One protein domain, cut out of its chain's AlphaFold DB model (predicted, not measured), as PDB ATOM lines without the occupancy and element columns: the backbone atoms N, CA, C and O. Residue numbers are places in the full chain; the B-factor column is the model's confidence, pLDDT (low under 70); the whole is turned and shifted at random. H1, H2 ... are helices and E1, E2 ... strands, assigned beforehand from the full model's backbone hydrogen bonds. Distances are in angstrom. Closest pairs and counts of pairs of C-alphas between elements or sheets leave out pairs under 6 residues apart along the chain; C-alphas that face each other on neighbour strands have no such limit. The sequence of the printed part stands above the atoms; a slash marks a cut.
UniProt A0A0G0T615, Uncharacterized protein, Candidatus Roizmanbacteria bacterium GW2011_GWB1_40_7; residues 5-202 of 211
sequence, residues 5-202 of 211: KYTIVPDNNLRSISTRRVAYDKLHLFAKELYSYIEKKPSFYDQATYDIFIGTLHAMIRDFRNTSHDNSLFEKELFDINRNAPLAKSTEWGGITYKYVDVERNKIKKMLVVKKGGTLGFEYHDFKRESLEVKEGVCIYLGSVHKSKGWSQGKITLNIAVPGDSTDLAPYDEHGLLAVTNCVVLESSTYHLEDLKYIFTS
ATOM      1  N   LYS A   5     -22.490  20.036 -24.836       93.00
ATOM      2  CA  LYS A   5     -22.572  21.496 -24.775       93.00
ATOM      3  C   LYS A   5     -23.849  21.883 -24.042       93.00
ATOM      4  O   LYS A   5     -24.938  21.608 -24.539       93.00
ATOM      5  N   TYR A   6     -23.702  22.559 -22.912       93.31
ATOM      6  CA  TYR A   6     -24.802  23.107 -22.135       93.31
ATOM      7  C   TYR A   6     -25.139  24.508 -22.629       93.31
ATOM      8  O   TYR A   6     -24.267  25.366 -22.683       93.31
ATOM      9  N   THR A   7     -26.388  24.745 -23.013       93.75
ATOM     10  CA  THR A   7     -26.903  26.040 -23.465       93.75
ATOM     11  C   THR A   7     -27.932  26.532 -22.464       93.75
ATOM     12  O   THR A   7     -28.908  25.833 -22.183       93.75
ATOM     13  N   ILE A   8     -27.723  27.741 -21.952       93.62
ATOM     14  CA  ILE A   8     -28.630  28.360 -20.993       93.62
ATOM     15  C   ILE A   8     -29.817  28.979 -21.727       93.62
ATOM     16  O   ILE A   8     -29.660  29.686 -22.727       93.62
ATOM     17  N   VAL A   9     -31.011  28.738 -21.202       91.81
ATOM     18  CA  VAL A   9     -32.254  29.375 -21.630       91.81
ATOM     19  C   VAL A   9     -32.980  29.959 -20.418       91.81
ATOM     20  O   VAL A   9     -32.856  29.427 -19.314       91.81
ATOM     21  N   PRO A  10     -33.757  31.038 -20.592       88.81
ATOM     22  CA  PRO A  10     -34.493  31.613 -19.481       88.81
ATOM     23  C   PRO A  10     -35.741  30.775 -19.198       88.81
ATOM     24  O   PRO A  10     -36.436  30.369 -20.137       88.81
ATOM     25  N   ASP A  11     -36.052  30.564 -17.924       85.31
ATOM     26  CA  ASP A  11     -37.345  30.012 -17.528       85.31
ATOM     27  C   ASP A  11     -38.482  31.056 -17.643       85.31
ATOM     28  O   ASP A  11     -38.260  32.270 -17.723       85.31
ATOM     29  N   ASN A  12     -39.727  30.586 -17.665       75.81
ATOM     30  CA  ASN A  12     -40.926  31.418 -17.723       75.81
ATOM     31  C   ASN A  12     -41.083  32.313 -16.489       75.81
ATOM     32  O   ASN A  12     -41.586  33.430 -16.618       75.81
ATOM     33  N   ASN A  13     -40.648  31.861 -15.310       72.06
ATOM     34  CA  ASN A  13     -40.719  32.685 -14.107       72.06
ATOM     35  C   ASN A  13     -39.747  33.877 -14.196       72.06
ATOM     36  O   ASN A  13     -40.162  35.021 -14.013       72.06
ATOM     37  N   LEU A  14     -38.510  33.656 -14.658       74.75
ATOM     38  CA  LEU A  14     -37.568  34.743 -14.950       74.75
ATOM     39  C   LEU A  14     -38.151  35.766 -15.939       74.75
ATOM     40  O   LEU A  14     -38.031  36.968 -15.710       74.75
ATOM     41  N   ARG A  15     -38.830  35.306 -17.001       69.88
ATOM     42  CA  ARG A  15     -39.551  36.187 -17.945       69.88
ATOM     43  C   ARG A  15     -40.649  37.004 -17.263       69.88
ATOM     44  O   ARG A  15     -40.861  38.166 -17.597       69.88
ATOM     45  N   SER A  16     -41.375  36.403 -16.326       72.25
ATOM     46  CA  SER A  16     -42.436  37.081 -15.576       72.25
ATOM     47  C   SER A  16     -41.862  38.173 -14.667       72.25
ATOM     48  O   SER A  16     -42.312  39.319 -14.713       72.25
ATOM     49  N   ILE A  17     -40.819  37.856 -13.894       72.12
ATOM     50  CA  ILE A  17     -40.162  38.807 -12.982       72.12
ATOM     51  C   ILE A  17     -39.496  39.945 -13.769       72.12
ATOM     52  O   ILE A  17     -39.577  41.106 -13.365       72.12
ATOM     53  N   SER A  18     -38.886  39.649 -14.920       65.56
ATOM     54  CA  SER A  18     -38.219  40.654 -15.758       65.56
ATOM     55  C   SER A  18     -39.178  41.601 -16.487       65.56
ATOM     56  O   SER A  18     -38.746  42.651 -16.963       65.56
ATOM     57  N   THR A  19     -40.471  41.272 -16.569       60.66
ATOM     58  CA  THR A  19     -41.488  42.078 -17.272       60.66
ATOM     59  C   THR A  19     -42.476  42.770 -16.337       60.66
ATOM     60  O   THR A  19     -43.079  43.771 -16.724       60.66
ATOM     61  N   ARG A  20     -42.634  42.292 -15.099       61.53
ATOM     62  CA  ARG A  20     -43.523  42.897 -14.098       61.53
ATOM     63  C   ARG A  20     -42.730  43.758 -13.125       61.53
ATOM     64  O   ARG A  20     -41.765  43.295 -12.528       61.53
ATOM     65  N   ARG A  21     -43.185  44.992 -12.898       51.72
ATOM     66  CA  ARG A  21     -42.702  45.817 -11.787       51.72
ATOM     67  C   ARG A  21     -43.238  45.210 -10.486       51.72
ATOM     68  O   ARG A  21     -44.391  45.422 -10.124       51.72
ATOM     69  N   VAL A  22     -42.445  44.347  -9.860       54.31
ATOM     70  CA  VAL A  22     -42.767  43.735  -8.561       54.31
ATOM     71  C   VAL A  22     -42.447  44.743  -7.451       54.31
ATOM     72  O   VAL A  22     -41.629  45.634  -7.662       54.31
ATOM     73  N   ALA A  23     -43.016  44.577  -6.254       51.06
ATOM     74  CA  ALA A  23     -42.756  45.412  -5.067       51.06
ATOM     75  C   ALA A  23     -41.263  45.534  -4.656       51.06
ATOM     76  O   ALA A  23     -40.921  46.319  -3.777       51.06
ATOM     77  N   TYR A  24     -40.369  44.788  -5.314       57.34
ATOM     78  CA  TYR A  24     -38.917  44.853  -5.183       57.34
ATOM     79  C   TYR A  24     -38.295  45.447  -6.457       57.34
ATOM     80  O   TYR A  24     -37.773  44.713  -7.300       57.34
ATOM     81  N   ASP A  25     -38.317  46.777  -6.595       69.00
ATOM     82  CA  ASP A  25     -37.818  47.491  -7.789       69.00
ATOM     83  C   ASP A  25     -36.399  47.045  -8.210       69.00
ATOM     84  O   ASP A  25     -36.092  46.942  -9.398       69.00
ATOM     85  N   LYS A  26     -35.532  46.703  -7.247       82.44
ATOM     86  CA  LYS A  26     -34.157  46.251  -7.521       82.44
ATOM     87  C   LYS A  26     -34.070  44.819  -8.052       82.44
ATOM     88  O   LYS A  26     -33.226  44.550  -8.904       82.44
ATOM     89  N   LEU A  27     -34.918  43.903  -7.574       85.12
ATOM     90  CA  LEU A  27     -34.923  42.511  -8.044       85.12
ATOM     91  C   LEU A  27     -35.411  42.432  -9.493       85.12
ATOM     92  O   LEU A  27     -34.861  41.675 -10.285       85.12
ATOM     93  N   HIS A  28     -36.390  43.263  -9.855       85.19
ATOM     94  CA  HIS A  28     -36.846  43.393 -11.236       85.19
ATOM     95  C   HIS A  28     -35.719  43.849 -12.180       85.19
ATOM     96  O   HIS A  28     -35.524  43.253 -13.239       85.19
ATOM     97  N   LEU A  29     -34.939  44.867 -11.791       87.81
ATOM     98  CA  LEU A  29     -33.800  45.340 -12.589       87.81
ATOM     99  C   LEU A  29     -32.728  44.256 -12.760       87.81
ATOM    100  O   LEU A  29     -32.271  44.029 -13.879       87.81
ATOM    101  N   PHE A  30     -32.397  43.542 -11.683       90.38
ATOM    102  CA  PHE A  30     -31.483  42.400 -11.739       90.38
ATOM    103  C   PHE A  30     -32.002  41.292 -12.663       90.38
ATOM    104  O   PHE A  30     -31.275  40.811 -13.528       90.38
ATOM    105  N   ALA A  31     -33.282  40.926 -12.545       90.38
ATOM    106  CA  ALA A  31     -33.912  39.930 -13.408       90.38
ATOM    107  C   ALA A  31     -33.871  40.336 -14.886       90.38
ATOM    108  O   ALA A  31     -33.661  39.490 -15.751       90.38
ATOM    109  N   LYS A  32     -34.042  41.628 -15.185       90.06
ATOM    110  CA  LYS A  32     -33.952  42.165 -16.546       90.06
ATOM    111  C   LYS A  32     -32.534  42.070 -17.114       90.06
ATOM    112  O   LYS A  32     -32.374  41.655 -18.261       90.06
ATOM    113  N   GLU A  33     -31.524  42.432 -16.331       92.75
ATOM    114  CA  GLU A  33     -30.116  42.310 -16.728       92.75
ATOM    115  C   GLU A  33     -29.733  40.844 -16.976       92.75
ATOM    116  O   GLU A  33     -29.222  40.500 -18.044       92.75
ATOM    117  N   LEU A  34     -30.076  39.969 -16.029       93.81
ATOM    118  CA  LEU A  34     -29.851  38.530 -16.119       93.81
ATOM    119  C   LEU A  34     -30.545  37.923 -17.342       93.81
ATOM    120  O   LEU A  34     -29.937  37.169 -18.102       93.81
ATOM    121  N   TYR A  35     -31.806  38.290 -17.578       92.75
ATOM    122  CA  TYR A  35     -32.557  37.852 -18.748       92.75
ATOM    123  C   TYR A  35     -31.882  38.300 -20.055       92.75
ATOM    124  O   TYR A  35     -31.681  37.476 -20.946       92.75
ATOM    125  N   SER A  36     -31.445  39.562 -20.148       92.38
ATOM    126  CA  SER A  36     -30.723  40.083 -21.320       92.38
ATOM    127  C   SER A  36     -29.405  39.346 -21.581       92.38
ATOM    128  O   SER A  36     -29.044  39.093 -22.733       92.38
ATOM    129  N   TYR A  37     -28.685  38.965 -20.525       94.06
ATOM    130  CA  TYR A  37     -27.494  38.132 -20.649       94.06
ATOM    131  C   TYR A  37     -27.825  36.737 -21.192       94.06
ATOM    132  O   TYR A  37     -27.173  36.268 -22.124       94.06
ATOM    133  N   ILE A  38     -28.871  36.098 -20.668       92.38
ATOM    134  CA  ILE A  38     -29.279  34.745 -21.061       92.38
ATOM    135  C   ILE A  38     -29.860  34.697 -22.479       92.38
ATOM    136  O   ILE A  38     -29.687  33.694 -23.171       92.38
ATOM    137  N   GLU A  39     -30.504  35.760 -22.969       90.19
ATOM    138  CA  GLU A  39     -30.988  35.823 -24.358       90.19
ATOM    139  C   GLU A  39     -29.863  35.698 -25.393       90.19
ATOM    140  O   GLU A  39     -30.099  35.227 -26.508       90.19
ATOM    141  N   LYS A  40     -28.620  36.008 -25.005       91.88
ATOM    142  CA  LYS A  40     -27.419  35.756 -25.817       91.88
ATOM    143  C   LYS A  40     -27.052  34.266 -25.895       91.88
ATOM    144  O   LYS A  40     -26.090  33.919 -26.574       91.88
ATOM    145  N   LYS A  41     -27.818  33.393 -25.228       87.75
ATOM    146  CA  LYS A  41     -27.653  31.933 -25.139       87.75
ATOM    147  C   LYS A  41     -26.232  31.538 -24.730       87.75
ATOM    148  O   LYS A  41     -25.562  30.824 -25.484       87.75
ATOM    149  N   PRO A  42     -25.751  32.001 -23.558       92.00
ATOM    150  CA  PRO A  42     -24.449  31.584 -23.070       92.00
ATOM    151  C   PRO A  42     -24.417  30.060 -22.948       92.00
ATOM    152  O   PRO A  42     -25.434  29.400 -22.708       92.00
ATOM    153  N   SER A  43     -23.237  29.497 -23.165       93.44
ATOM    154  CA  SER A  43     -23.054  28.055 -23.178       93.44
ATOM    155  C   SER A  43     -21.696  27.669 -22.631       93.44
ATOM    156  O   SER A  43     -20.721  28.374 -22.889       93.44
ATOM    157  N   PHE A  44     -21.630  26.520 -21.976       93.31
ATOM    158  CA  PHE A  44     -20.398  25.927 -21.469       93.31
ATOM    159  C   PHE A  44     -20.334  24.444 -21.834       93.31
ATOM    160  O   PHE A  44     -21.349  23.794 -22.075       93.31
ATOM    161  N   TYR A  45     -19.127  23.909 -21.945       94.19
ATOM    162  CA  TYR A  45     -18.876  22.505 -22.312       94.19
ATOM    163  C   TYR A  45     -17.631  21.929 -21.623       94.19
ATOM    164  O   TYR A  45     -17.271  20.768 -21.827       94.19
ATOM    165  N   ASP A  46     -16.952  22.751 -20.828       93.44
ATOM    166  CA  ASP A  46     -15.824  22.406 -19.978       93.44
ATOM    167  C   ASP A  46     -15.783  23.345 -18.759       93.44
ATOM    168  O   ASP A  46     -16.527  24.326 -18.688       93.44
ATOM    169  N   GLN A  47     -14.913  23.037 -17.794       93.12
ATOM    170  CA  GLN A  47     -14.790  23.813 -16.559       93.12
ATOM    171  C   GLN A  47     -14.431  25.282 -16.825       93.12
ATOM    172  O   GLN A  47     -14.976  26.162 -16.178       93.12
ATOM    173  N   ALA A  48     -13.561  25.566 -17.800       92.56
ATOM    174  CA  ALA A  48     -13.129  26.934 -18.086       92.56
ATOM    175  C   ALA A  48     -14.286  27.806 -18.599       92.56
ATOM    176  O   ALA A  48     -14.475  28.933 -18.144       92.56
ATOM    177  N   THR A  49     -15.094  27.283 -19.525       94.06
ATOM    178  CA  THR A  49     -16.280  27.995 -20.024       94.06
ATOM    179  C   THR A  49     -17.381  28.108 -18.968       94.06
ATOM    180  O   THR A  49     -18.082  29.122 -18.936       94.06
ATOM    181  N   TYR A  50     -17.500  27.126 -18.069       93.94
ATOM    182  CA  TYR A  50     -18.383  27.207 -16.903       93.94
ATOM    183  C   TYR A  50     -17.929  28.290 -15.910       93.94
ATOM    184  O   TYR A  50     -18.744  29.111 -15.495       93.94
ATOM    185  N   ASP A  51     -16.633  28.374 -15.602       92.94
ATOM    186  CA  ASP A  51     -16.070  29.386 -14.698       92.94
ATOM    187  C   ASP A  51     -16.290  30.812 -15.235       92.94
ATOM    188  O   ASP A  51     -16.638  31.712 -14.473       92.94
ATOM    189  N   ILE A  52     -16.168  31.030 -16.554       93.44
ATOM    190  CA  ILE A  52     -16.483  32.323 -17.195       93.44
ATOM    191  C   ILE A  52     -17.969  32.677 -17.025       93.44
ATOM    192  O   ILE A  52     -18.315  33.826 -16.725       93.44
ATOM    193  N   PHE A  53     -18.854  31.696 -17.213       94.44
ATOM    194  CA  PHE A  53     -20.292  31.875 -17.031       94.44
ATOM    195  C   PHE A  53     -20.629  32.241 -15.576       94.44
ATOM    196  O   PHE A  53     -21.270  33.267 -15.338       94.44
ATOM    197  N   ILE A  54     -20.126  31.478 -14.601       94.25
ATOM    198  CA  ILE A  54     -20.326  31.752 -13.171       94.25
ATOM    199  C   ILE A  54     -19.705  33.092 -12.762       94.25
ATOM    200  O   ILE A  54     -20.352  33.868 -12.063       94.25
ATOM    201  N   GLY A  55     -18.506  33.419 -13.250       93.44
ATOM    202  CA  GLY A  55     -17.852  34.703 -12.989       93.44
ATOM    203  C   GLY A  55     -18.667  35.900 -13.489       93.44
ATOM    204  O   GLY A  55     -18.736  36.930 -12.817       93.44
ATOM    205  N   THR A  56     -19.358  35.751 -14.622       93.94
ATOM    206  CA  THR A  56     -20.281  36.779 -15.126       93.94
ATOM    207  C   THR A  56     -21.471  36.970 -14.183       93.94
ATOM    208  O   THR A  56     -21.816  38.103 -13.847       93.94
ATOM    209  N   LEU A  57     -22.070  35.876 -13.699       94.31
ATOM    210  CA  LEU A  57     -23.173  35.944 -12.734       94.31
ATOM    211  C   LEU A  57     -22.728  36.542 -11.393       94.31
ATOM    212  O   LEU A  57     -23.447  37.348 -10.807       94.31
ATOM    213  N   HIS A  58     -21.528  36.204 -10.917       93.69
ATOM    214  CA  HIS A  58     -20.947  36.796  -9.709       93.69
ATOM    215  C   HIS A  58     -20.753  38.306  -9.833       93.69
ATOM    216  O   HIS A  58     -21.064  39.026  -8.883       93.69
ATOM    217  N   ALA A  59     -20.303  38.800 -10.990       92.81
ATOM    218  CA  ALA A  59     -20.188  40.236 -11.236       92.81
ATOM    219  C   ALA A  59     -21.552  40.941 -11.101       92.81
ATOM    220  O   ALA A  59     -21.650  41.929 -10.376       92.81
ATOM    221  N   MET A  60     -22.614  40.376 -11.690       92.94
ATOM    222  CA  MET A  60     -23.981  40.905 -11.557       92.94
ATOM    223  C   MET A  60     -24.475  40.875 -10.099       92.94
ATOM    224  O   MET A  60     -25.057  41.839  -9.602       92.94
ATOM    225  N   ILE A  61     -24.227  39.778  -9.374       92.56
ATOM    226  CA  ILE A  61     -24.636  39.617  -7.967       92.56
ATOM    227  C   ILE A  61     -23.912  40.608  -7.050       92.56
ATOM    228  O   ILE A  61     -24.507  41.132  -6.101       92.56
ATOM    229  N   ARG A  62     -22.628  40.880  -7.299       89.81
ATOM    230  CA  ARG A  62     -21.853  41.853  -6.521       89.81
ATOM    231  C   ARG A  62     -22.522  43.227  -6.545       89.81
ATOM    232  O   ARG A  62     -22.663  43.851  -5.491       89.81
ATOM    233  N   ASP A  63     -23.005  43.631  -7.713       86.00
ATOM    234  CA  ASP A  63     -23.610  44.943  -7.933       86.00
ATOM    235  C   ASP A  63     -25.074  44.996  -7.448       86.00
ATOM    236  O   ASP A  63     -25.601  46.063  -7.120       86.00
ATOM    237  N   PHE A  64     -25.712  43.834  -7.271       85.94
ATOM    238  CA  PHE A  64     -27.035  43.719  -6.664       85.94
ATOM    239  C   PHE A  64     -27.028  44.077  -5.167       85.94
ATOM    240  O   PHE A  64     -26.633  43.292  -4.298       85.94
ATOM    241  N   ARG A  65     -27.515  45.277  -4.832       75.69
ATOM    242  CA  ARG A  65     -27.658  45.759  -3.446       75.69
ATOM    243  C   ARG A  65     -29.114  45.764  -3.001       75.69
ATOM    244  O   ARG A  65     -29.793  46.790  -3.117       75.69
ATOM    245  N   ASN A  66     -29.592  44.655  -2.449       69.06
ATOM    246  CA  ASN A  66     -30.894  44.654  -1.791       69.06
ATOM    247  C   ASN A  66     -30.799  45.253  -0.379       69.06
ATOM    248  O   ASN A  66     -29.819  45.030   0.324       69.06
ATOM    249  N   THR A  67     -31.793  46.047   0.012       56.62
ATOM    250  CA  THR A  67     -31.785  46.825   1.265       56.62
ATOM    251  C   THR A  67     -32.711  46.264   2.344       56.62
ATOM    252  O   THR A  67     -32.696  46.779   3.453       56.62
ATOM    253  N   SER A  68     -33.499  45.221   2.062       55.50
ATOM    254  CA  SER A  68     -34.459  44.686   3.038       55.50
ATOM    255  C   SER A  68     -34.836  43.230   2.752       55.50
ATOM    256  O   SER A  68     -35.855  42.962   2.111       55.50
ATOM    257  N   HIS A  69     -34.029  42.283   3.219       64.06
ATOM    258  CA  HIS A  69     -34.468  40.900   3.410       64.06
ATOM    259  C   HIS A  69     -34.232  40.525   4.869       64.06
ATOM    260  O   HIS A  69     -33.196  40.878   5.433       64.06
ATOM    261  N   ASP A  70     -35.231  39.881   5.470       75.50
ATOM    262  CA  ASP A  70     -35.068  39.181   6.738       75.50
ATOM    263  C   ASP A  70     -33.970  38.124   6.550       75.50
ATOM    264  O   ASP A  70     -34.000  37.386   5.565       75.50
ATOM    265  N   ASN A  71     -32.971  38.143   7.433       86.75
ATOM    266  CA  ASN A  71     -31.853  37.195   7.453       86.75
ATOM    267  C   ASN A  71     -31.874  36.339   8.732       86.75
ATOM    268  O   ASN A  71     -30.866  35.724   9.087       86.75
ATOM    269  N   SER A  72     -32.973  36.364   9.490       93.12
ATOM    270  CA  SER A  72     -33.034  35.746  10.813       93.12
ATOM    271  C   SER A  72     -32.839  34.232  10.756       93.12
ATOM    272  O   SER A  72     -32.157  33.676  11.626       93.12
ATOM    273  N   LEU A  73     -33.365  33.550   9.730       95.19
ATOM    274  CA  LEU A  73     -33.133  32.119   9.565       95.19
ATOM    275  C   LEU A  73     -31.685  31.857   9.155       95.19
ATOM    276  O   LEU A  73     -31.055  30.967   9.724       95.19
ATOM    277  N   PHE A  74     -31.137  32.630   8.217       95.50
ATOM    278  CA  PHE A  74     -29.748  32.493   7.795       95.50
ATOM    279  C   PHE A  74     -28.770  32.663   8.958       95.50
ATOM    280  O   PHE A  74     -27.892  31.822   9.146       95.50
ATOM    281  N   GLU A  75     -28.922  33.716   9.762       94.75
ATOM    282  CA  GLU A  75     -28.044  33.987  10.904       94.75
ATOM    283  C   GLU A  75     -28.115  32.870  11.946       94.75
ATOM    284  O   GLU A  75     -27.079  32.408  12.432       94.75
ATOM    285  N   LYS A  76     -29.325  32.381  12.236       95.12
ATOM    286  CA  LYS A  76     -29.539  31.251  13.141       95.12
ATOM    287  C   LYS A  76     -28.863  29.977  12.629       95.12
ATOM    288  O   LYS A  76     -28.148  29.314  13.374       95.12
ATOM    289  N   GLU A  77     -29.080  29.620  11.367       95.62
ATOM    290  CA  GLU A  77     -28.527  28.390  10.795       95.62
ATOM    291  C   GLU A  77     -27.001  28.472  10.637       95.62
ATOM    292  O   GLU A  77     -26.291  27.500  10.895       95.62
ATOM    293  N   LEU A  78     -26.465  29.647  10.291       93.75
ATOM    294  CA  LEU A  78     -25.023  29.884  10.255       93.75
ATOM    295  C   LEU A  78     -24.398  29.777  11.651       93.75
ATOM    296  O   LEU A  78     -23.297  29.245  11.802       93.75
ATOM    297  N   PHE A  79     -25.091  30.259  12.680       92.69
ATOM    298  CA  PHE A  79     -24.672  30.076  14.064       92.69
ATOM    299  C   PHE A  79     -24.630  28.592  14.451       92.69
ATOM    300  O   PHE A  79     -23.627  28.147  15.016       92.69
ATOM    301  N   ASP A  80     -25.658  27.817  14.089       92.12
ATOM    302  CA  ASP A  80     -25.699  26.369  14.324       92.12
ATOM    303  C   ASP A  80     -24.531  25.650  13.629       92.12
ATOM    304  O   ASP A  80     -23.893  24.787  14.237       92.12
ATOM    305  N   ILE A  81     -24.187  26.044  12.395       93.06
ATOM    306  CA  ILE A  81     -23.043  25.484  11.650       93.06
ATOM    307  C   ILE A  81     -21.732  25.614  12.420       93.06
ATOM    308  O   ILE A  81     -20.929  24.682  12.439       93.06
ATOM    309  N   ASN A  82     -21.525  26.750  13.079       88.06
ATOM    310  CA  ASN A  82     -20.278  27.036  13.779       88.06
ATOM    311  C   ASN A  82     -20.170  26.349  15.150       88.06
ATOM    312  O   ASN A  82     -19.099  26.395  15.755       88.06
ATOM    313  N   ARG A  83     -21.253  25.758  15.673       88.31
ATOM    314  CA  ARG A  83     -21.299  25.248  17.056       88.31
ATOM    315  C   ARG A  83     -21.726  23.792  17.197       88.31
ATOM    316  O   ARG A  83     -21.336  23.159  18.172       88.31
ATOM    317  N   ASN A  84     -22.482  23.250  16.245       83.88
ATOM    318  CA  ASN A  84     -23.202  21.989  16.432       83.88
ATOM    319  C   ASN A  84     -22.650  20.844  15.571       83.88
ATOM    320  O   ASN A  84     -23.397  20.153  14.877       83.88
ATOM    321  N   ALA A  85     -21.340  20.595  15.638       75.12
ATOM    322  CA  ALA A  85     -20.781  19.341  15.132       75.12
ATOM    323  C   ALA A  85     -21.279  18.155  15.995       75.12
ATOM    324  O   ALA A  85     -21.339  18.293  17.217       75.12
ATOM    325  N   PRO A  86     -21.640  16.988  15.415       79.88
ATOM    326  CA  PRO A  86     -21.513  16.593  14.006       79.88
ATOM    327  C   PRO A  86     -22.752  16.890  13.136       79.88
ATOM    328  O   PRO A  86     -22.768  16.549  11.956       79.88
ATOM    329  N   LEU A  87     -23.800  17.507  13.691       86.38
ATOM    330  CA  LEU A  87     -25.062  17.789  12.991       86.38
ATOM    331  C   LEU A  87     -24.984  18.992  12.043       86.38
ATOM    332  O   LEU A  87     -25.987  19.371  11.434       86.38
ATOM    333  N   ALA A  88     -23.801  19.569  11.873       91.12
ATOM    334  CA  ALA A  88     -23.541  20.595  10.890       91.12
ATOM    335  C   ALA A  88     -22.136  20.477  10.292       91.12
ATOM    336  O   ALA A  88     -21.217  19.927  10.904       91.12
ATOM    337  N   LYS A  89     -21.983  20.999   9.075       91.44
ATOM    338  CA  LYS A  89     -20.733  20.995   8.313       91.44
ATOM    339  C   LYS A  89     -20.510  22.363   7.678       91.44
ATOM    340  O   LYS A  89     -21.329  22.807   6.878       91.44
ATOM    341  N   SER A  90     -19.389  22.998   8.006       92.56
ATOM    342  CA  SER A  90     -18.949  24.235   7.354       92.56
ATOM    343  C   SER A  90     -18.433  23.957   5.939       92.56
ATOM    344  O   SER A  90     -17.830  22.909   5.681       92.56
ATOM    345  N   THR A  91     -18.684  24.885   5.020       91.00
ATOM    346  CA  THR A  91     -18.226  24.836   3.625       91.00
ATOM    347  C   THR A  91     -17.756  26.221   3.184       91.00
ATOM    348  O   THR A  91     -18.068  27.232   3.813       91.00
ATOM    349  N   GLU A  92     -17.029  26.299   2.069       90.56
ATOM    350  CA  GLU A  92     -16.549  27.585   1.541       90.56
ATOM    351  C   GLU A  92     -17.696  28.546   1.174       90.56
ATOM    352  O   GLU A  92     -17.559  29.760   1.297       90.56
ATOM    353  N   TRP A  93     -18.853  28.008   0.776       92.69
ATOM    354  CA  TRP A  93     -20.048  28.780   0.430       92.69
ATOM    355  C   TRP A  93     -20.971  29.068   1.628       92.69
ATOM    356  O   TRP A  93     -21.920  29.839   1.493       92.69
ATOM    357  N   GLY A  94     -20.704  28.499   2.807       94.06
ATOM    358  CA  GLY A  94     -21.506  28.683   4.018       94.06
ATOM    359  C   GLY A  94     -21.545  27.410   4.857       94.06
ATOM    360  O   GLY A  94     -20.677  27.213   5.706       94.06
ATOM    361  N   GLY A  95     -22.532  26.545   4.629       94.94
ATOM    362  CA  GLY A  95     -22.536  25.215   5.225       94.94
ATOM    363  C   GLY A  95     -23.876  24.501   5.192       94.94
ATOM    364  O   GLY A  95     -24.829  24.910   4.534       94.94
ATOM    365  N   ILE A  96     -23.930  23.390   5.916       95.44
ATOM    366  CA  ILE A  96     -25.065  22.472   5.957       95.44
ATOM    367  C   ILE A  96     -25.431  22.218   7.414       95.44
ATOM    368  O   ILE A  96     -24.543  21.924   8.214       95.44
ATOM    369  N   THR A  97     -26.721  22.239   7.746       95.31
ATOM    370  CA  THR A  97     -27.243  21.687   9.007       95.31
ATOM    371  C   THR A  97     -28.170  20.508   8.726       95.31
ATOM    372  O   THR A  97     -29.052  20.578   7.869       95.31
ATOM    373  N   TYR A  98     -27.990  19.399   9.438       94.38
ATOM    374  CA  TYR A  98     -28.864  18.232   9.351       94.38
ATOM    375  C   TYR A  98     -30.052  18.420  10.291       94.38
ATOM    376  O   TYR A  98     -29.883  18.596  11.496       94.38
ATOM    377  N   LYS A  99     -31.268  18.388   9.742       94.00
ATOM    378  CA  LYS A  99     -32.507  18.597  10.511       94.00
ATOM    379  C   LYS A  99     -33.250  17.305  10.813       94.00
ATOM    380  O   LYS A  99     -33.994  17.240  11.784       94.00
ATOM    381  N   TYR A 100     -33.077  16.292   9.971       93.94
ATOM    382  CA  TYR A 100     -33.717  14.993  10.132       93.94
ATOM    383  C   TYR A 100     -32.918  13.925   9.394       93.94
ATOM    384  O   TYR A 100     -32.521  14.156   8.252       93.94
ATOM    385  N   VAL A 101     -32.724  12.764  10.015       93.25
ATOM    386  CA  VAL A 101     -32.109  11.585   9.397       93.25
ATOM    387  C   VAL A 101     -32.897  10.359   9.844       93.25
ATOM    388  O   VAL A 101     -33.020  10.109  11.038       93.25
ATOM    389  N   ASP A 102     -33.433   9.610   8.888       94.75
ATOM    390  CA  ASP A 102     -34.185   8.379   9.120       94.75
ATOM    391  C   ASP A 102     -33.824   7.371   8.033       94.75
ATOM    392  O   ASP A 102     -34.321   7.416   6.903       94.75
ATOM    393  N   VAL A 103     -32.889   6.495   8.385       93.12
ATOM    394  CA  VAL A 103     -32.326   5.499   7.472       93.12
ATOM    395  C   VAL A 103     -33.373   4.446   7.114       93.12
ATOM    396  O   VAL A 103     -33.488   4.078   5.948       93.12
ATOM    397  N   GLU A 104     -34.185   4.017   8.085       95.06
ATOM    398  CA  GLU A 104     -35.218   2.994   7.882       95.06
ATOM    399  C   GLU A 104     -36.280   3.456   6.884       95.06
ATOM    400  O   GLU A 104     -36.714   2.690   6.024       95.06
ATOM    401  N   ARG A 105     -36.675   4.731   6.955       94.88
ATOM    402  CA  ARG A 105     -37.639   5.318   6.015       94.88
ATOM    403  C   ARG A 105     -36.995   5.925   4.776       94.88
ATOM    404  O   ARG A 105     -37.712   6.549   3.992       94.88
ATOM    405  N   ASN A 106     -35.684   5.753   4.598       95.38
ATOM    406  CA  ASN A 106     -34.905   6.301   3.493       95.38
ATOM    407  C   ASN A 106     -35.125   7.818   3.316       95.38
ATOM    408  O   ASN A 106     -35.484   8.272   2.231       95.38
ATOM    409  N   LYS A 107     -34.982   8.608   4.390       96.38
ATOM    410  CA  LYS A 107     -35.249  10.057   4.393       96.38
ATOM    411  C   LYS A 107     -34.169  10.857   5.109       96.38
ATOM    412  O   LYS A 107     -33.735  10.515   6.205       96.38
ATOM    413  N   ILE A 108     -33.821  12.001   4.530       96.44
ATOM    414  CA  ILE A 108     -32.948  13.001   5.139       96.44
ATOM    415  C   ILE A 108     -33.454  14.412   4.836       96.44
ATOM    416  O   ILE A 108     -34.044  14.662   3.785       96.44
ATOM    417  N   LYS A 109     -33.254  15.336   5.780       97.12
ATOM    418  CA  LYS A 109     -33.505  16.766   5.587       97.12
ATOM    419  C   LYS A 109     -32.312  17.587   6.025       97.12
ATOM    420  O   LYS A 109     -31.779  17.371   7.118       97.12
ATOM    421  N   LYS A 110     -31.946  18.562   5.201       96.56
ATOM    422  CA  LYS A 110     -30.825  19.468   5.445       96.56
ATOM    423  C   LYS A 110     -31.249  20.907   5.185       96.56
ATOM    424  O   LYS A 110     -32.033  21.145   4.273       96.56
ATOM    425  N   MET A 111     -30.704  21.855   5.939       97.69
ATOM    426  CA  MET A 111     -30.665  23.247   5.492       97.69
ATOM    427  C   MET A 111     -29.311  23.504   4.843       97.69
ATOM    428  O   MET A 111     -28.270  23.285   5.463       97.69
ATOM    429  N   LEU A 112     -29.337  23.965   3.598       97.69
ATOM    430  CA  LEU A 112     -28.187  24.494   2.882       97.69
ATOM    431  C   LEU A 112     -28.153  26.001   3.138       97.69
ATOM    432  O   LEU A 112     -29.078  26.724   2.763       97.69
ATOM    433  N   VAL A 113     -27.106  26.463   3.810       97.31
ATOM    434  CA  VAL A 113     -26.916  27.860   4.208       97.31
ATOM    435  C   VAL A 113     -25.868  28.460   3.291       97.31
ATOM    436  O   VAL A 113     -24.685  28.140   3.405       97.31
ATOM    437  N   VAL A 114     -26.295  29.303   2.355       96.62
ATOM    438  CA  VAL A 114     -25.441  29.792   1.268       96.62
ATOM    439  C   VAL A 114     -25.270  31.296   1.403       96.62
ATOM    440  O   VAL A 114     -26.233  32.055   1.323       96.62
ATOM    441  N   LYS A 115     -24.038  31.739   1.649       95.19
ATOM    442  CA  LYS A 115     -23.690  33.165   1.707       95.19
ATOM    443  C   LYS A 115     -23.920  33.802   0.341       95.19
ATOM    444  O   LYS A 115     -23.740  33.138  -0.675       95.19
ATOM    445  N   LYS A 116     -24.231  35.101   0.302       93.88
ATOM    446  CA  LYS A 116     -24.282  35.870  -0.951       93.88
ATOM    447  C   LYS A 116     -23.025  35.620  -1.798       93.88
ATOM    448  O   LYS A 116     -21.910  35.755  -1.303       93.88
ATOM    449  N   GLY A 117     -23.217  35.301  -3.077       93.19
ATOM    450  CA  GLY A 117     -22.149  34.959  -4.021       93.19
ATOM    451  C   GLY A 117     -21.638  33.519  -3.904       93.19
ATOM    452  O   GLY A 117     -20.884  33.080  -4.767       93.19
ATOM    453  N   GLY A 118     -22.063  32.772  -2.883       95.06
ATOM    454  CA  GLY A 118     -21.765  31.355  -2.741       95.06
ATOM    455  C   GLY A 118     -22.390  30.542  -3.870       95.06
ATOM    456  O   GLY A 118     -23.543  30.763  -4.259       95.06
ATOM    457  N   THR A 119     -21.609  29.596  -4.382       95.19
ATOM    458  CA  THR A 119     -21.998  28.712  -5.484       95.19
ATOM    459  C   THR A 119     -21.984  27.268  -5.017       95.19
ATOM    460  O   THR A 119     -20.974  26.802  -4.488       95.19
ATOM    461  N   LEU A 120     -23.075  26.558  -5.279       94.38
ATOM    462  CA  LEU A 120     -23.124  25.101  -5.268       94.38
ATOM    463  C   LEU A 120     -22.839  24.635  -6.701       94.38
ATOM    464  O   LEU A 120     -23.318  25.251  -7.657       94.38
ATOM    465  N   GLY A 121     -21.993  23.613  -6.846       90.88
ATOM    466  CA  GLY A 121     -21.536  23.124  -8.149       90.88
ATOM    467  C   GLY A 121     -22.677  22.678  -9.062       90.88
ATOM    468  O   GLY A 121     -23.809  22.503  -8.622       90.88
ATOM    469  N   PHE A 122     -22.368  22.512 -10.350       96.06
ATOM    470  CA  PHE A 122     -23.313  21.925 -11.291       96.06
ATOM    471  C   PHE A 122     -23.147  20.407 -11.261       96.06
ATOM    472  O   PHE A 122     -22.095  19.882 -11.643       96.06
ATOM    473  N   GLU A 123     -24.158  19.713 -10.757       96.19
ATOM    474  CA  GLU A 123     -24.066  18.324 -10.319       96.19
ATOM    475  C   GLU A 123     -25.340  17.530 -10.607       96.19
ATOM    476  O   GLU A 123     -26.356  18.074 -11.036       96.19
ATOM    477  N   TYR A 124     -25.261  16.219 -10.394       96.94
ATOM    478  CA  TYR A 124     -26.405  15.315 -10.377       96.94
ATOM    479  C   TYR A 124     -26.175  14.178  -9.369       96.94
ATOM    480  O   TYR A 124     -25.078  14.010  -8.825       96.94
ATOM    481  N   HIS A 125     -27.220  13.378  -9.158       97.19
ATOM    482  CA  HIS A 125     -27.217  12.196  -8.298       97.19
ATOM    483  C   HIS A 125     -27.607  10.929  -9.076       97.19
ATOM    484  O   HIS A 125     -28.543  10.995  -9.873       97.19
ATOM    485  N   ASP A 126     -26.932   9.787  -8.868       96.19
ATOM    486  CA  ASP A 126     -27.258   8.529  -9.575       96.19
ATOM    487  C   ASP A 126     -28.530   7.860  -9.009       96.19
ATOM    488  O   ASP A 126     -29.273   7.200  -9.739       96.19
ATOM    489  N   PHE A 127     -28.812   8.043  -7.716       96.38
ATOM    490  CA  PHE A 127     -29.896   7.373  -6.985       96.38
ATOM    491  C   PHE A 127     -30.799   8.328  -6.210       96.38
ATOM    492  O   PHE A 127     -31.991   8.053  -6.034       96.38
ATOM    493  N   LYS A 128     -30.248   9.438  -5.715       96.94
ATOM    494  CA  LYS A 128     -30.968  10.348  -4.836       96.94
ATOM    495  C   LYS A 128     -32.118  11.026  -5.584       96.94
ATOM    496  O   LYS A 128     -31.941  11.621  -6.641       96.94
ATOM    497  N   ARG A 129     -33.309  10.971  -4.987       97.38
ATOM    498  CA  ARG A 129     -34.414  11.884  -5.294       97.38
ATOM    499  C   ARG A 129     -34.446  12.959  -4.225       97.38
ATOM    500  O   ARG A 129     -34.447  12.636  -3.036       97.38
ATOM    501  N   GLU A 130     -34.531  14.212  -4.639       97.12
ATOM    502  CA  GLU A 130     -34.557  15.337  -3.713       97.12
ATOM    503  C   GLU A 130     -35.523  16.431  -4.143       97.12
ATOM    504  O   GLU A 130     -35.996  16.466  -5.274       97.12
ATOM    505  N   SER A 131     -35.853  17.291  -3.193       97.69
ATOM    506  CA  SER A 131     -36.623  18.505  -3.394       97.69
ATOM    507  C   SER A 131     -35.883  19.640  -2.711       97.69
ATOM    508  O   SER A 131     -35.447  19.490  -1.562       97.69
ATOM    509  N   LEU A 132     -35.720  20.747  -3.427       98.06
ATOM    510  CA  LEU A 132     -35.080  21.961  -2.940       98.06
ATOM    511  C   LEU A 132     -36.145  23.038  -2.804       98.06
ATOM    512  O   LEU A 132     -36.782  23.386  -3.793       98.06
ATOM    513  N   GLU A 133     -36.320  23.576  -1.601       98.06
ATOM    514  CA  GLU A 133     -37.245  24.675  -1.325       98.06
ATOM    515  C   GLU A 133     -36.485  25.872  -0.753       98.06
ATOM    516  O   GLU A 133     -35.804  25.755   0.271       98.06
ATOM    517  N   VAL A 134     -36.622  27.040  -1.376       97.06
ATOM    518  CA  VAL A 134     -36.034  28.275  -0.845       97.06
ATOM    519  C   VAL A 134     -36.842  28.711   0.374       97.06
ATOM    520  O   VAL A 134     -38.040  28.973   0.285       97.06
ATOM    521  N   LYS A 135     -36.192  28.791   1.534       96.38
ATOM    522  CA  LYS A 135     -36.804  29.242   2.794       96.38
ATOM    523  C   LYS A 135     -36.545  30.713   3.072       96.38
ATOM    524  O   LYS A 135     -37.407  31.385   3.624       96.38
ATOM    525  N   GLU A 136     -35.376  31.203   2.680       94.31
ATOM    526  CA  GLU A 136     -34.967  32.592   2.865       94.31
ATOM    527  C   GLU A 136     -34.008  33.003   1.743       94.31
ATOM    528  O   GLU A 136     -33.235  32.175   1.253       94.31
ATOM    529  N   GLY A 137     -34.046  34.281   1.363       92.94
ATOM    530  CA  GLY A 137     -33.151  34.859   0.364       92.94
ATOM    531  C   GLY A 137     -33.587  34.675  -1.088       92.94
ATOM    532  O   GLY A 137     -34.687  34.221  -1.387       92.94
ATOM    533  N   VAL A 138     -32.705  35.075  -2.002       92.94
ATOM    534  CA  VAL A 138     -32.887  34.987  -3.453       92.94
ATOM    535  C   VAL A 138     -31.704  34.247  -4.055       92.94
ATOM    536  O   VAL A 138     -30.554  34.619  -3.815       92.94
ATOM    537  N   CYS A 139     -31.965  33.243  -4.884       94.56
ATOM    538  CA  CYS A 139     -30.928  32.525  -5.618       94.56
ATOM    539  C   CYS A 139     -31.219  32.457  -7.120       94.56
ATOM    540  O   CYS A 139     -32.351  32.588  -7.579       94.56
ATOM    541  N   ILE A 140     -30.158  32.259  -7.894       96.06
ATOM    542  CA  ILE A 140     -30.226  31.760  -9.259       96.06
ATOM    543  C   ILE A 140     -30.184  30.238  -9.176       96.06
ATOM    544  O   ILE A 140     -29.257  29.673  -8.596       96.06
ATOM    545  N   TYR A 141     -31.161  29.589  -9.792       96.62
ATOM    546  CA  TYR A 141     -31.209  28.145  -9.957       96.62
ATOM    547  C   TYR A 141     -30.892  27.773 -11.406       96.62
ATOM    548  O   TYR A 141     -31.443  28.363 -12.340       96.62
ATOM    549  N   LEU A 142     -30.005  26.795 -11.582       96.25
ATOM    550  CA  LEU A 142     -29.681  26.155 -12.854       96.25
ATOM    551  C   LEU A 142     -30.299  24.757 -12.837       96.25
ATOM    552  O   LEU A 142     -30.019  23.999 -11.915       96.25
ATOM    553  N   GLY A 143     -31.099  24.400 -13.842       95.31
ATOM    554  CA  GLY A 143     -31.757  23.093 -13.888       95.31
ATOM    555  C   GLY A 143     -31.907  22.511 -15.291       95.31
ATOM    556  O   GLY A 143     -32.404  23.173 -16.206       95.31
ATOM    557  N   SER A 144     -31.537  21.242 -15.435       95.38
ATOM    558  CA  SER A 144     -31.767  20.358 -16.583       95.38
ATOM    559  C   SER A 144     -32.723  19.240 -16.162       95.38
ATOM    560  O   SER A 144     -32.368  18.068 -16.100       95.38
ATOM    561  N   VAL A 145     -33.949  19.604 -15.795       92.81
ATOM    562  CA  VAL A 145     -34.900  18.642 -15.224       92.81
ATOM    563  C   VAL A 145     -35.565  17.847 -16.348       92.81
ATOM    564  O   VAL A 145     -36.341  18.408 -17.127       92.81
ATOM    565  N   HIS A 146     -35.299  16.541 -16.416       91.50
ATOM    566  CA  HIS A 146     -35.692  15.630 -17.498       91.50
ATOM    567  C   HIS A 146     -37.202  15.605 -17.762       91.50
ATOM    568  O   HIS A 146     -37.647  15.440 -18.898       91.50
ATOM    569  N   LYS A 147     -38.012  15.792 -16.714       89.19
ATOM    570  CA  LYS A 147     -39.482  15.812 -16.812       89.19
ATOM    571  C   LYS A 147     -40.056  17.148 -17.290       89.19
ATOM    572  O   LYS A 147     -41.263  17.247 -17.514       89.19
ATOM    573  N   SER A 148     -39.228  18.178 -17.440       86.88
ATOM    574  CA  SER A 148     -39.682  19.503 -17.858       86.88
ATOM    575  C   SER A 148     -40.128  19.511 -19.313       86.88
ATOM    576  O   SER A 148     -39.513  18.903 -20.192       86.88
ATOM    577  N   LYS A 149     -41.185  20.273 -19.607       85.62
ATOM    578  CA  LYS A 149     -41.659  20.445 -20.982       85.62
ATOM    579  C   LYS A 149     -40.560  21.066 -21.852       85.62
ATOM    580  O   LYS A 149     -40.044  22.141 -21.558       85.62
ATOM    581  N   GLY A 150     -40.250  20.412 -22.971       84.81
ATOM    582  CA  GLY A 150     -39.216  20.875 -23.898       84.81
ATOM    583  C   GLY A 150     -37.794  20.679 -23.372       84.81
ATOM    584  O   GLY A 150     -36.902  21.427 -23.778       84.81
ATOM    585  N   TRP A 151     -37.592  19.733 -22.453       91.88
ATOM    586  CA  TRP A 151     -36.267  19.259 -22.082       91.88
ATOM    587  C   TRP A 151     -35.532  18.648 -23.288       91.88
ATOM    588  O   TRP A 151     -36.136  18.034 -24.169       91.88
ATOM    589  N   SER A 152     -34.216  18.836 -23.314       92.81
ATOM    590  CA  SER A 152     -33.282  18.180 -24.224       92.81
ATOM    591  C   SER A 152     -31.910  18.143 -23.558       92.81
ATOM    592  O   SER A 152     -31.554  19.101 -22.871       92.81
ATOM    593  N   GLN A 153     -31.115  17.100 -23.800       92.12
ATOM    594  CA  GLN A 153     -29.761  17.008 -23.250       92.12
ATOM    595  C   GLN A 153     -28.938  18.271 -23.560       92.12
ATOM    596  O   GLN A 153     -28.941  18.762 -24.692       92.12
ATOM    597  N   GLY A 154     -28.246  18.804 -22.551       92.12
ATOM    598  CA  GLY A 154     -27.466  20.035 -22.682       92.12
ATOM    599  C   GLY A 154     -28.303  21.320 -22.706       92.12
ATOM    600  O   GLY A 154     -27.771  22.382 -23.004       92.12
ATOM    601  N   LYS A 155     -29.605  21.288 -22.412       95.19
ATOM    602  CA  LYS A 155     -30.408  22.505 -22.232       95.19
ATOM    603  C   LYS A 155     -30.598  22.778 -20.746       95.19
ATOM    604  O   LYS A 155     -31.279  22.022 -20.067       95.19
ATOM    605  N   ILE A 156     -30.074  23.908 -20.283       95.56
ATOM    606  CA  ILE A 156     -30.192  24.342 -18.891       95.56
ATOM    607  C   ILE A 156     -31.182  25.490 -18.811       95.56
ATOM    608  O   ILE A 156     -31.021  26.514 -19.474       95.56
ATOM    609  N   THR A 157     -32.206  25.327 -17.990       94.00
ATOM    610  CA  THR A 157     -33.074  26.430 -17.591       94.00
ATOM    611  C   THR A 157     -32.423  27.195 -16.452       94.00
ATOM    612  O   THR A 157     -31.892  26.595 -15.519       94.00
ATOM    613  N   LEU A 158     -32.442  28.519 -16.548       94.44
ATOM    614  CA  LEU A 158     -32.020  29.402 -15.475       94.44
ATOM    615  C   LEU A 158     -33.225  30.191 -14.979       94.44
ATOM    616  O   LEU A 158     -33.923  30.835 -15.772       94.44
ATOM    617  N   ASN A 159     -33.450  30.141 -13.669       92.06
ATOM    618  CA  ASN A 159     -34.499  30.896 -13.002       92.06
ATOM    619  C   ASN A 159     -33.960  31.678 -11.792       92.06
ATOM    620  O   ASN A 159     -32.933  31.320 -11.219       92.06
ATOM    621  N   ILE A 160     -34.672  32.734 -11.398       93.06
ATOM    622  CA  ILE A 160     -34.562  33.328 -10.065       93.06
ATOM    623  C   ILE A 160     -35.568  32.605  -9.170       93.06
ATOM    624  O   ILE A 160     -36.757  32.597  -9.482       93.06
ATOM    625  N   ALA A 161     -35.087  32.019  -8.079       92.81
ATOM    626  CA  ALA A 161     -35.919  31.404  -7.058       92.81
ATOM    627  C   ALA A 161     -35.943  32.277  -5.793       92.81
ATOM    628  O   ALA A 161     -34.914  32.810  -5.358       92.81
ATOM    629  N   VAL A 162     -37.138  32.444  -5.236       91.56
ATOM    630  CA  VAL A 162     -37.443  33.255  -4.047       91.56
ATOM    631  C   VAL A 162     -38.123  32.388  -2.979       91.56
ATOM    632  O   VAL A 162     -38.485  31.248  -3.275       91.56
ATOM    633  N   PRO A 163     -38.316  32.868  -1.734       92.62
ATOM    634  CA  PRO A 163     -38.875  32.039  -0.673       92.62
ATOM    635  C   PRO A 163     -40.242  31.446  -1.042       92.62
ATOM    636  O   PRO A 163     -41.135  32.163  -1.494       92.62
ATOM    637  N   GLY A 164     -40.391  30.138  -0.832       93.25
ATOM    638  CA  GLY A 164     -41.562  29.345  -1.212       93.25
ATOM    639  C   GLY A 164     -41.445  28.648  -2.572       93.25
ATOM    640  O   GLY A 164     -42.176  27.686  -2.812       93.25
ATOM    641  N   ASP A 165     -40.516  29.065  -3.439       93.81
ATOM    642  CA  ASP A 165     -40.231  28.324  -4.668       93.81
ATOM    643  C   ASP A 165     -39.598  26.970  -4.330       93.81
ATOM    644  O   ASP A 165     -38.722  26.867  -3.462       93.81
ATOM    645  N   SER A 166     -40.028  25.930  -5.045       95.38
ATOM    646  CA  SER A 166     -39.505  24.574  -4.892       95.38
ATOM    647  C   SER A 166     -39.276  23.886  -6.231       95.38
ATOM    648  O   SER A 166     -39.967  24.153  -7.214       95.38
ATOM    649  N   THR A 167     -38.282  22.998  -6.265       94.69
ATOM    650  CA  THR A 167     -37.993  22.134  -7.414       94.69
ATOM    651  C   THR A 167     -37.789  20.704  -6.946       94.69
ATOM    652  O   THR A 167     -36.977  20.458  -6.057       94.69
ATOM    653  N   ASP A 168     -38.481  19.767  -7.591       96.56
ATOM    654  CA  ASP A 168     -38.261  18.336  -7.407       96.56
ATOM    655  C   ASP A 168     -37.270  17.807  -8.445       96.56
ATOM    656  O   ASP A 168     -37.425  18.025  -9.649       96.56
ATOM    657  N   LEU A 169     -36.289  17.055  -7.965       97.25
ATOM    658  CA  LEU A 169     -35.175  16.506  -8.722       97.25
ATOM    659  C   LEU A 169     -35.231  14.979  -8.664       97.25
ATOM    660  O   LEU A 169     -35.246  14.352  -7.598       97.25
ATOM    661  N   ALA A 170     -35.333  14.356  -9.833       97.38
ATOM    662  CA  ALA A 170     -35.152  12.925  -9.995       97.38
ATOM    663  C   ALA A 170     -33.656  12.583 -10.123       97.38
ATOM    664  O   ALA A 170     -32.851  13.456 -10.444       97.38
ATOM    665  N   PRO A 171     -33.287  11.302  -9.945       97.31
ATOM    666  CA  PRO A 171     -31.953  10.849 -10.308       97.31
ATOM    667  C   PRO A 171     -31.595  11.265 -11.737       97.31
ATOM    668  O   PRO A 171     -32.444  11.209 -12.635       97.31
ATOM    669  N   TYR A 172     -30.338  11.661 -11.920       96.62
ATOM    670  CA  TYR A 172     -29.752  12.221 -13.137       96.62
ATOM    671  C   TYR A 172     -30.238  13.611 -13.564       96.62
ATOM    672  O   TYR A 172     -29.725  14.116 -14.560       96.62
ATOM    673  N   ASP A 173     -31.166  14.254 -12.845       97.25
ATOM    674  CA  ASP A 173     -31.474  15.661 -13.117       97.25
ATOM    675  C   ASP A 173     -30.280  16.538 -12.711       97.25
ATOM    676  O   ASP A 173     -29.823  16.533 -11.563       97.25
ATOM    677  N   GLU A 174     -29.772  17.302 -13.673       97.19
ATOM    678  CA  GLU A 174     -28.593  18.148 -13.487       97.19
ATOM    679  C   GLU A 174     -29.022  19.498 -12.915       97.19
ATOM    680  O   GLU A 174     -29.959  20.125 -13.426       97.19
ATOM    681  N   HIS A 175     -28.343  19.978 -11.881       97.12
ATOM    682  CA  HIS A 175     -28.731  21.216 -11.224       97.12
ATOM    683  C   HIS A 175     -27.559  21.937 -10.557       97.12
ATOM    684  O   HIS A 175     -26.484  21.379 -10.366       97.12
ATOM    685  N   GLY A 176     -27.759  23.216 -10.245       96.81
ATOM    686  CA  GLY A 176     -26.799  24.055  -9.533       96.81
ATOM    687  C   GLY A 176     -27.467  25.306  -8.966       96.81
ATOM    688  O   GLY A 176     -28.582  25.662  -9.360       96.81
ATOM    689  N   LEU A 177     -26.797  25.983  -8.035       96.75
ATOM    690  CA  LEU A 177     -27.380  27.120  -7.318       96.75
ATOM    691  C   LEU A 177     -26.342  28.209  -7.032       96.75
ATOM    692  O   LEU A 177     -25.253  27.930  -6.536       96.75
ATOM    693  N   LEU A 178     -26.715  29.463  -7.298       96.12
ATOM    694  CA  LEU A 178     -25.959  30.672  -6.954       96.12
ATOM    695  C   LEU A 178     -26.777  31.555  -6.022       96.12
ATOM    696  O   LEU A 178     -27.881  31.966  -6.367       96.12
ATOM    697  N   ALA A 179     -26.230  31.916  -4.871       95.44
ATOM    698  CA  ALA A 179     -26.918  32.794  -3.936       95.44
ATOM    699  C   ALA A 179     -26.762  34.275  -4.344       95.44
ATOM    700  O   ALA A 179     -25.652  34.806  -4.406       95.44
ATOM    701  N   VAL A 180     -27.875  34.959  -4.632       94.38
ATOM    702  CA  VAL A 180     -27.908  36.394  -4.987       94.38
ATOM    703  C   VAL A 180     -27.920  37.262  -3.723       94.38
ATOM    704  O   VAL A 180     -27.310  38.333  -3.679       94.38
ATOM    705  N   THR A 181     -28.576  36.776  -2.671       93.44
ATOM    706  CA  THR A 181     -28.441  37.251  -1.285       93.44
ATOM    707  C   THR A 181     -27.918  36.115  -0.413       93.44
ATOM    708  O   THR A 181     -27.614  35.047  -0.926       93.44
ATOM    709  N   ASN A 182     -27.807  36.316   0.899       95.06
ATOM    710  CA  ASN A 182     -27.738  35.169   1.802       95.06
ATOM    711  C   ASN A 182     -29.019  34.344   1.637       95.06
ATOM    712  O   ASN A 182     -30.096  34.933   1.509       95.06
ATOM    713  N   CYS A 183     -28.885  33.020   1.587       95.44
ATOM    714  CA  CYS A 183     -29.984  32.102   1.331       95.44
ATOM    715  C   CYS A 183     -29.995  30.935   2.310       95.44
ATOM    716  O   CYS A 183     -28.944  30.417   2.700       95.44
ATOM    717  N   VAL A 184     -31.202  30.459   2.604       97.69
ATOM    718  CA  VAL A 184     -31.435  29.171   3.256       97.69
ATOM    719  C   VAL A 184     -32.326  28.336   2.353       97.69
ATOM    720  O   VAL A 184     -33.418  28.765   1.982       97.69
ATOM    721  N   VAL A 185     -31.860  27.141   2.003       98.31
ATOM    722  CA  VAL A 185     -32.589  26.190   1.158       98.31
ATOM    723  C   VAL A 185     -32.799  24.904   1.941       98.31
ATOM    724  O   VAL A 185     -31.844  24.318   2.445       98.31
ATOM    725  N   LEU A 186     -34.046  24.458   2.053       98.38
ATOM    726  CA  LEU A 186     -34.369  23.152   2.609       98.38
ATOM    727  C   LEU A 186     -34.204  22.096   1.512       98.38
ATOM    728  O   LEU A 186     -34.960  22.092   0.546       98.38
ATOM    729  N   GLU A 187     -33.264  21.174   1.701       98.06
ATOM    730  CA  GLU A 187     -33.184  19.926   0.941       98.06
ATOM    731  C   GLU A 187     -33.975  18.853   1.700       98.06
ATOM    732  O   GLU A 187     -33.700  18.575   2.871       98.06
ATOM    733  N   SER A 188     -34.952  18.232   1.042       98.06
ATOM    734  CA  SER A 188     -35.588  16.994   1.506       98.06
ATOM    735  C   SER A 188     -35.314  15.890   0.501       98.06
ATOM    736  O   SER A 188     -35.681  16.024  -0.662       98.06
ATOM    737  N   SER A 189     -34.692  14.796   0.930       97.56
ATOM    738  CA  SER A 189     -34.228  13.774  -0.004       97.56
ATOM    739  C   SER A 189     -34.273  12.355   0.546       97.56
ATOM    740  O   SER A 189     -34.487  12.118   1.739       97.56
ATOM    741  N   THR A 190     -34.108  11.389  -0.357       97.50
ATOM    742  CA  THR A 190     -33.802   9.998  -0.005       97.50
ATOM    743  C   THR A 190     -32.431   9.896   0.671       97.50
ATOM    744  O   THR A 190     -31.533  10.681   0.365       97.50
ATOM    745  N   TYR A 191     -32.236   8.925   1.563       93.81
ATOM    746  CA  TYR A 191     -30.994   8.734   2.319       93.81
ATOM    747  C   TYR A 191     -29.871   8.125   1.452       93.81
ATOM    748  O   TYR A 191     -29.555   6.941   1.533       93.81
ATOM    749  N   HIS A 192     -29.236   8.967   0.630       91.88
ATOM    750  CA  HIS A 192     -28.025   8.651  -0.136       91.88
ATOM    751  C   HIS A 192     -26.977   9.755   0.077       91.88
ATOM    752  O   HIS A 192     -27.084  10.844  -0.488       91.88
ATOM    753  N   LEU A 193     -25.991   9.504   0.949       83.44
ATOM    754  CA  LEU A 193     -25.005  10.516   1.364       83.44
ATOM    755  C   LEU A 193     -23.827  10.677   0.388       83.44
ATOM    756  O   LEU A 193     -23.297  11.777   0.267       83.44
ATOM    757  N   GLU A 194     -23.438   9.611  -0.315       86.50
ATOM    758  CA  GLU A 194     -22.233   9.560  -1.163       86.50
ATOM    759  C   GLU A 194     -22.569   9.327  -2.644       86.50
ATOM    760  O   GLU A 194     -21.954   8.520  -3.332       86.50
ATOM    761  N   ASP A 195     -23.586  10.033  -3.131       93.38
ATOM    762  CA  ASP A 195     -24.144   9.850  -4.478       93.38
ATOM    763  C   ASP A 195     -23.985  11.093  -5.372       93.38
ATOM    764  O   ASP A 195     -24.627  11.249  -6.401       93.38
ATOM    765  N   LEU A 196     -23.184  12.065  -4.948       93.25
ATOM    766  CA  LEU A 196     -23.021  13.333  -5.654       93.25
ATOM    767  C   LEU A 196     -21.984  13.209  -6.772       93.25
ATOM    768  O   LEU A 196     -20.858  12.760  -6.537       93.25
ATOM    769  N   LYS A 197     -22.341  13.650  -7.982       95.31
ATOM    770  CA  LYS A 197     -21.453  13.685  -9.148       95.31
ATOM    771  C   LYS A 197     -21.385  15.098  -9.711       95.31
ATOM    772  O   LYS A 197     -22.355  15.607 -10.264       95.31
ATOM    773  N   TYR A 198     -20.209  15.717  -9.627       94.00
ATOM    774  CA  TYR A 198     -19.977  17.008 -10.266       94.00
ATOM    775  C   TYR A 198     -19.830  16.851 -11.780       94.00
ATOM    776  O   TYR A 198     -18.997  16.081 -12.259       94.00
ATOM    777  N   ILE A 199     -20.593  17.652 -12.519       94.75
ATOM    778  CA  ILE A 199     -20.367  17.924 -13.939       94.75
ATOM    779  C   ILE A 199     -19.339  19.054 -14.048       94.75
ATOM    780  O   ILE A 199     -18.335  18.913 -14.746       94.75
ATOM    781  N   PHE A 200     -19.567  20.139 -13.301       93.88
ATOM    782  CA  PHE A 200     -18.623  21.240 -13.121       93.88
ATOM    783  C   PHE A 200     -18.559  21.628 -11.650       93.88
ATOM    784  O   PHE A 200     -19.584  21.840 -10.997       93.88
ATOM    785  N   THR A 201     -17.348  21.730 -11.115       89.25
ATOM    786  CA  THR A 201     -17.165  22.139  -9.725       89.25
ATOM    787  C   THR A 201     -17.352  23.643  -9.594       89.25
ATOM    788  O   THR A 201     -17.146  24.412 -10.533       89.25
ATOM    789  N   SER A 202     -17.753  24.086  -8.410       74.44
ATOM    790  CA  SER A 202     -17.785  25.501  -8.071       74.44
ATOM    791  C   SER A 202     -16.447  25.917  -7.473       74.44
ATOM    792  O   SER A 202     -16.149  25.553  -6.334       74.44
TER     793      SER A 202
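AT A GLANCE: This is residues 5 to 202 of the 211 residues of an uncharacterized protein of Candidatus Roizmanbacteria bacterium GW2011_GWB1_40_7 (UniProt A0A0G0T615). Two six-stranded sheets stand partly face to face as a sandwich; one is curled like part of a barrel, with H2 and H3 covering its outside and H1 packing on H2 and E8, while H4 crosses the outside of the other. E4 to E11 wind over both sheets as a jelly roll, one long hairpin of nested antiparallel pairs: E4 with E11, E5 with E10, E6 with E9, E7 with E8. The printed part has 198 residues, with four named helices and twelve named strands: E1, then H1 to H4, then E2 to E12. The curled sheet runs E1 E8 E7 E10 E5 E12, mixed; the other runs E2 E3 E4 E11 E6 E9, antiparallel. The class is mixed, helices and strands; the whole is compact, radius of gyration of the C-alphas 16.4 A, rounded, spanning 46 by 39 by 29 A.

HOW THE PARTS SIT: Start at E1, residues 6 to 10, parallel to E8, residues 155 to 161; look for N 9 and O 156, 2.8 A apart. H1, residues 12 to 19, touches H2, residues 25 to 39, at a steep tilt of 59 degrees; their closest C-alphas, 18 and 32, are 4.6 A apart. H3, residues 47 to 63, makes a helical hairpin with H2; they only just touch, with 3 pairs of C-alphas within 8 A, the closest Phe 30 and Met 60 at 7.7 A. H2 and H3 are on the same face of the curled sheet, two layers, at heights of 9.6 A and 9.4 A. Next, E2, E3 and E4, residues 88 to 91, 94 to 102 and 107 to 114, form a meander, each strand the antiparallel neighbour of the one before; N 89 and O 96 are 2.9 A apart, N 97 and O 111 3.0 A. H4, residues 72 to 83, runs across these strands, at 76 degrees to E4 on the local plane; its C-alpha 81 is 5.0 A from C-alpha 88, the closest to E2. In each helix every O i to N i+4 pair is within hydrogen-bond range.

IN THESE COORDINATES: Find C-alpha 6 at (-24.802, 23.107, -22.135), where E1 begins. H3 is 24.5 A long, as is E3, which bends by 51 degrees at residue 99. Read on through E5 at 119 to 125, E6 at 130 to 136, E7 at 139 to 144, E9 at 166 to 169, E10 at 174 to 179 and E11 at 183 to 189. E12, residues 196 to 200, ends at C-alpha 200, (-18.623, 21.240, -13.121).

THE WHOLE: The C-alphas farthest apart, Arg 21 and Glu 104, are 47.7 A apart. The printed part has no cut and no long link. Look for pLDDT under 70 at residues 15, 18 to 25 and 66 to 69.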